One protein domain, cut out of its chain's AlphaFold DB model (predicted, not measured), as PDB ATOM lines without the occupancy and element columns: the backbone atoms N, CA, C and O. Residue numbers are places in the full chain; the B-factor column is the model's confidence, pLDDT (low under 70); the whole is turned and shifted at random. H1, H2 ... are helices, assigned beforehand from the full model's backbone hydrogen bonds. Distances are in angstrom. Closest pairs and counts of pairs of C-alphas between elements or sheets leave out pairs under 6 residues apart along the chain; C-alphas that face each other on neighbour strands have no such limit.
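Overview. This is residues 308 to 317 and 335 to 367 of the 1056 residues of an uncharacterized protein of Pseudomonas sp. MPR-ANC1 (UniProt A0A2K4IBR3). A small cluster of three helices has the longest, H3, in the middle: the short H1 packs side by side with it, running the same way, and H2 crosses it steeply on another side. H2 and H3 are joined by residues 347 to 353, which fold back from the end of H2 to the beginning of H3. The printed part has 43 residues with three named helices, in the order H1, H2, H3 along the chain, and no named strand; the class is all helix. The whole is compact, with a radius of gyration of the C-alphas of 9.7 A, and the C-alphas span 27 by 20 by 16 A along their three main axes.

Arrangement. H1, residues 310 to 316, touches H3, residues 354 to 367; their closest C-alphas are those of Ala 314 and Arg 362, 5.7 A apart. H1 and H3 run the same way at a shallow tilt of 21 degrees, with their centres 9.8 A apart. H2, residues 335 to 346, is close to H1 but not clearly touching it; the closest C-alphas, those of Ile 311 and Ala 335, are 7.3 A apart. H1 and H2 run opposite ways at a steep tilt of 58 degrees. H2 touches H3 with residues 338 to 342 alone, and H3 touches H2 with residues 357 to 361 alone; the closest C-alphas are those of Phe 342 and Tyr 357, 6.9 A apart. H2 and H3 run opposite ways at a steep tilt of 69.5 degrees, only just short of about perpendicular. In H1, H2 and H3 every pair of backbone O of residue i and N of residue i+4 is within hydrogen-bond range.

Along the chain. H1 runs from Pro 310, with its C-alpha at (39.410, -21.078, -22.292), to Leu 316, 9.8 A from first to last C-alpha. H2 runs from Ala 335, with its C-alpha at (41.656, -22.088, -11.417), to Lys 346, 16.0 A from first to last C-alpha. H3 runs from Lys 354 to Glu 367, with C-alpha 367 at (45.510, -35.625, -18.846), and is 19.8 A from first to last C-alpha.

Size, cuts and confidence. The two C-alphas farthest apart, those of Glu 308 and Gly 347, are 27.5 A apart. Residues 318 to 334 are cut out and not printed, and C-alphas 317 and 335 are 12.9 A apart across the cut, which falls in the link from H1 to H2. The link from H2 to H3, with 7 residues between them, is short. The mean pLDDT of the printed part is 80.0, and residues 308, 347 to 348 and 352 are under 70.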
ATOM      1  N   GLU A 308      33.232 -18.502 -22.929       62.09
ATOM      2  CA  GLU A 308      34.194 -17.960 -23.896       62.09
ATOM      3  C   GLU A 308      35.624 -17.862 -23.320       62.09
ATOM      4  O   GLU A 308      36.580 -17.664 -24.066       62.09
ATOM      5  N   ASN A 309      35.794 -18.036 -22.002       75.00
ATOM      6  CA  ASN A 309      37.095 -18.103 -21.339       75.00
ATOM      7  C   ASN A 309      37.677 -19.531 -21.461       75.00
ATOM      8  O   ASN A 309      37.106 -20.463 -20.884       75.00
ATOM      9  N   PRO A 310      38.839 -19.740 -22.119       76.38
ATOM     10  CA  PRO A 310      39.410 -21.078 -22.292       76.38
ATOM     11  C   PRO A 310      39.749 -21.792 -20.973       76.38
ATOM     12  O   PRO A 310      39.705 -23.018 -20.916       76.38
ATOM     13  N   ILE A 311      40.047 -21.039 -19.906       80.69
ATOM     14  CA  ILE A 311      40.321 -21.579 -18.563       80.69
ATOM     15  C   ILE A 311      39.019 -22.115 -17.942       80.69
ATOM     16  O   ILE A 311      39.029 -23.152 -17.284       80.69
ATOM     17  N   TYR A 312      37.888 -21.440 -18.183       80.75
ATOM     18  CA  TYR A 312      36.571 -21.903 -17.737       80.75
ATOM     19  C   TYR A 312      36.118 -23.137 -18.523       80.75
ATOM     20  O   TYR A 312      35.623 -24.085 -17.921       80.75
ATOM     21  N   GLN A 313      36.353 -23.182 -19.838       79.50
ATOM     22  CA  GLN A 313      36.040 -24.375 -20.627       79.50
ATOM     23  C   GLN A 313      36.897 -25.579 -20.206       79.50
ATOM     24  O   GLN A 313      36.359 -26.662 -20.007       79.50
ATOM     25  N   ALA A 314      38.203 -25.393 -19.981       82.88
ATOM     26  CA  ALA A 314      39.066 -26.455 -19.458       82.88
ATOM     27  C   ALA A 314      38.646 -26.932 -18.053       82.88
ATOM     28  O   ALA A 314      38.787 -28.111 -17.752       82.88
ATOM     29  N   TYR A 315      38.091 -26.052 -17.210       83.56
ATOM     30  CA  TYR A 315      37.471 -26.454 -15.944       83.56
ATOM     31  C   TYR A 315      36.223 -27.319 -16.169       83.56
ATOM     32  O   TYR A 315      36.132 -28.401 -15.590       83.56
ATOM     33  N   LEU A 316      35.287 -26.887 -17.027       79.56
ATOM     34  CA  LEU A 316      34.067 -27.647 -17.333       79.56
ATOM     35  C   LEU A 316      34.374 -29.041 -17.898       79.56
ATOM     36  O   LEU A 316      33.730 -30.005 -17.495       79.56
ATOM     37  N   ASP A 317      35.390 -29.157 -18.757       77.88
ATOM     38  CA  ASP A 317      35.856 -30.429 -19.325       77.88
ATOM     39  C   ASP A 317      36.392 -31.416 -18.256       77.88
ATOM     40  O   ASP A 317      36.537 -32.602 -18.544       77.88
ATOM     41  N   ALA A 335      40.778 -22.981 -10.671       81.94
ATOM     42  CA  ALA A 335      41.656 -22.088 -11.417       81.94
ATOM     43  C   ALA A 335      42.741 -21.478 -10.518       81.94
ATOM     44  O   ALA A 335      43.886 -21.387 -10.947       81.94
ATOM     45  N   GLY A 336      42.425 -21.131  -9.264       81.44
ATOM     46  CA  GLY A 336      43.409 -20.658  -8.286       81.44
ATOM     47  C   GLY A 336      44.457 -21.715  -7.904       81.44
ATOM     48  O   GLY A 336      45.629 -21.382  -7.718       81.44
ATOM     49  N   ILE A 337      44.071 -22.994  -7.840       84.50
ATOM     50  CA  ILE A 337      45.003 -24.101  -7.570       84.50
ATOM     51  C   ILE A 337      45.879 -24.384  -8.799       84.50
ATOM     52  O   ILE A 337      47.104 -24.407  -8.661       84.50
ATOM     53  N   ARG A 338      45.285 -24.529  -9.998       90.81
ATOM     54  CA  ARG A 338      46.034 -24.694 -11.264       90.81
ATOM     55  C   ARG A 338      47.017 -23.533 -11.472       90.81
ATOM     56  O   ARG A 338      48.171 -23.765 -11.823       90.81
ATOM     57  N   ALA A 339      46.586 -22.303 -11.179       82.88
ATOM     58  CA  ALA A 339      47.416 -21.107 -11.221       82.88
ATOM     59  C   ALA A 339      48.630 -21.219 -10.290       82.88
ATOM     60  O   ALA A 339      49.770 -21.135 -10.742       82.88
ATOM     61  N   GLY A 340      48.396 -21.464  -8.997       83.12
ATOM     62  CA  GLY A 340      49.469 -21.571  -8.011       83.12
ATOM     63  C   GLY A 340      50.441 -22.724  -8.283       83.12
ATOM     64  O   GLY A 340      51.615 -22.618  -7.943       83.12
ATOM     65  N   GLU A 341      49.992 -23.823  -8.894       86.75
ATOM     66  CA  GLU A 341      50.882 -24.903  -9.339       86.75
ATOM     67  C   GLU A 341      51.744 -24.495 -10.535       86.75
ATOM     68  O   GLU A 341      52.960 -24.688 -10.482       86.75
ATOM     69  N   PHE A 342      51.158 -23.871 -11.560       87.94
ATOM     70  CA  PHE A 342      51.911 -23.370 -12.709       87.94
ATOM     71  C   PHE A 342      52.951 -22.320 -12.301       87.94
ATOM     72  O   PHE A 342      54.120 -22.464 -12.648       87.94
ATOM     73  N   GLU A 343      52.578 -21.306 -11.510       84.81
ATOM     74  CA  GLU A 343      53.521 -20.260 -11.079       84.81
ATOM     75  C   GLU A 343      54.688 -20.838 -10.253       84.81
ATOM     76  O   GLU A 343      55.824 -20.377 -10.392       84.81
ATOM     77  N   ARG A 344      54.446 -21.902  -9.465       84.56
ATOM     78  CA  ARG A 344      55.494 -22.652  -8.742       84.56
ATOM     79  C   ARG A 344      56.387 -23.498  -9.656       84.56
ATOM     80  O   ARG A 344      57.574 -23.610  -9.369       84.56
ATOM     81  N   GLN A 345      55.850 -24.098 -10.720       80.88
ATOM     82  CA  GLN A 345      56.629 -24.916 -11.663       80.88
ATOM     83  C   GLN A 345      57.435 -24.070 -12.660       80.88
ATOM     84  O   GLN A 345      58.568 -24.418 -12.986       80.88
ATOM     85  N   LYS A 346      56.859 -22.965 -13.151       78.12
ATOM     86  CA  LYS A 346      57.451 -22.099 -14.184       78.12
ATOM     87  C   LYS A 346      58.259 -20.921 -13.638       78.12
ATOM     88  O   LYS A 346      59.101 -20.403 -14.367       78.12
ATOM     89  N   GLY A 347      58.041 -20.508 -12.387       61.56
ATOM     90  CA  GLY A 347      58.826 -19.455 -11.738       61.56
ATOM     91  C   GLY A 347      58.498 -18.039 -12.223       61.56
ATOM     92  O   GLY A 347      59.400 -17.259 -12.520       61.56
ATOM     93  N   GLY A 348      57.215 -17.687 -12.312       67.62
ATOM     94  CA  GLY A 348      56.778 -16.350 -12.723       67.62
ATOM     95  C   GLY A 348      55.259 -16.200 -12.735       67.62
ATOM     96  O   GLY A 348      54.541 -17.192 -12.641       67.62
ATOM     97  N   ARG A 349      54.765 -14.960 -12.864       73.06
ATOM     98  CA  ARG A 349      53.319 -14.682 -12.918       73.06
ATOM     99  C   ARG A 349      52.678 -15.176 -14.216       73.06
ATOM    100  O   ARG A 349      53.279 -15.072 -15.288       73.06
ATOM    101  N   ILE A 350      51.424 -15.614 -14.136       75.69
ATOM    102  CA  ILE A 350      50.618 -16.085 -15.277       75.69
ATOM    103  C   ILE A 350      50.475 -15.035 -16.381       75.69
ATOM    104  O   ILE A 350      50.617 -15.372 -17.552       75.69
ATOM    105  N   SER A 351      50.273 -13.760 -16.039       70.88
ATOM    106  CA  SER A 351      50.127 -12.684 -17.035       70.88
ATOM    107  C   SER A 351      51.384 -12.458 -17.891       70.88
ATOM    108  O   SER A 351      51.290 -11.966 -19.015       70.88
ATOM    109  N   ALA A 352      52.561 -12.887 -17.415       69.12
ATOM    110  CA  ALA A 352      53.802 -12.890 -18.192       69.12
ATOM    111  C   ALA A 352      53.970 -14.138 -19.085       69.12
ATOM    112  O   ALA A 352      54.785 -14.114 -20.002       69.12
ATOM    113  N   ASN A 353      53.200 -15.206 -18.844       76.38
ATOM    114  CA  ASN A 353      53.336 -16.524 -19.481       76.38
ATOM    115  C   ASN A 353      51.979 -17.055 -20.005       76.38
ATOM    116  O   ASN A 353      51.732 -18.261 -19.996       76.38
ATOM    117  N   LYS A 354      51.090 -16.146 -20.439       77.12
ATOM    118  CA  LYS A 354      49.686 -16.389 -20.838       77.12
ATOM    119  C   LYS A 354      49.480 -17.682 -21.630       77.12
ATOM    120  O   LYS A 354      48.724 -18.548 -21.201       77.12
ATOM    121  N   ASP A 355      50.148 -17.812 -22.773       79.31
ATOM    122  CA  ASP A 355      49.879 -18.903 -23.715       79.31
ATOM    123  C   ASP A 355      50.417 -20.252 -23.206       79.31
ATOM    124  O   ASP A 355      49.813 -21.294 -23.454       79.31
ATOM    125  N   GLU A 356      51.498 -20.236 -22.419       81.81
ATOM    126  CA  GLU A 356      52.012 -21.428 -21.733       81.81
ATOM    127  C   GLU A 356      51.098 -21.861 -20.582       81.81
ATOM    128  O   GLU A 356      50.909 -23.058 -20.380       81.81
ATOM    129  N   TYR A 357      50.493 -20.915 -19.854       84.62
ATOM    130  CA  TYR A 357      49.498 -21.231 -18.828       84.62
ATOM    131  C   TYR A 357      48.216 -21.800 -19.444       84.62
ATOM    132  O   TYR A 357      47.687 -22.792 -18.951       84.62
ATOM    133  N   LEU A 358      47.744 -21.229 -20.556       82.88
ATOM    134  CA  LEU A 358      46.602 -21.760 -21.305       82.88
ATOM    135  C   LEU A 358      46.879 -23.174 -21.838       82.88
ATOM    136  O   LEU A 358      46.018 -24.045 -21.722       82.88
ATOM    137  N   ALA A 359      48.086 -23.425 -22.356       83.69
ATOM    138  CA  ALA A 359      48.516 -24.760 -22.766       83.69
ATOM    139  C   ALA A 359      48.600 -25.735 -21.579       83.69
ATOM    140  O   ALA A 359      48.075 -26.840 -21.680       83.69
ATOM    141  N   TYR A 360      49.179 -25.323 -20.445       88.25
ATOM    142  CA  TYR A 360      49.243 -26.125 -19.216       88.25
ATOM    143  C   TYR A 360      47.849 -26.478 -18.685       88.25
ATOM    144  O   TYR A 360      47.590 -27.636 -18.381       88.25
ATOM    145  N   VAL A 361      46.932 -25.510 -18.608       87.19
ATOM    146  CA  VAL A 361      45.565 -25.739 -18.115       87.19
ATOM    147  C   VAL A 361      44.784 -26.670 -19.050       87.19
ATOM    148  O   VAL A 361      44.072 -27.549 -18.567       87.19
ATOM    149  N   ARG A 362      44.956 -26.535 -20.374       88.44
ATOM    150  CA  ARG A 362      44.371 -27.462 -21.355       88.44
ATOM    151  C   ARG A 362      44.956 -28.868 -21.224       88.44
ATOM    152  O   ARG A 362      44.196 -29.816 -21.067       88.44
ATOM    153  N   GLN A 363      46.284 -28.993 -21.222       83.50
ATOM    154  CA  GLN A 363      46.981 -30.271 -21.074       83.50
ATOM    155  C   GLN A 363      46.596 -30.968 -19.764       83.50
ATOM    156  O   GLN A 363      46.302 -32.155 -19.780       83.50
ATOM    157  N   TRP A 364      46.531 -30.235 -18.649       86.44
ATOM    158  CA  TRP A 364      46.121 -30.790 -17.361       86.44
ATOM    159  C   TRP A 364      44.688 -31.332 -17.417       86.44
ATOM    160  O   TRP A 364      44.439 -32.434 -16.931       86.44
ATOM    161  N   ALA A 365      43.759 -30.603 -18.046       83.50
ATOM    162  CA  ALA A 365      42.395 -31.081 -18.253       83.50
ATOM    163  C   ALA A 365      42.360 -32.354 -19.119       83.50
ATOM    164  O   ALA A 365      41.734 -33.332 -18.722       83.50
ATOM    165  N   ASP A 366      43.087 -32.385 -20.239       76.44
ATOM    166  CA  ASP A 366      43.160 -33.551 -21.135       76.44
ATOM    167  C   ASP A 366      43.834 -34.777 -20.473       76.44
ATOM    168  O   ASP A 366      43.419 -35.917 -20.692       76.44
ATOM    169  N   GLU A 367      44.836 -34.566 -19.612       74.94
ATOM    170  CA  GLU A 367      45.510 -35.625 -18.846       74.94
ATOM    171  C   GLU A 367      44.615 -36.232 -17.755       74.94
ATOM    172  O   GLU A 367      44.641 -37.446 -17.552       74.94
TER     173      GLU A 367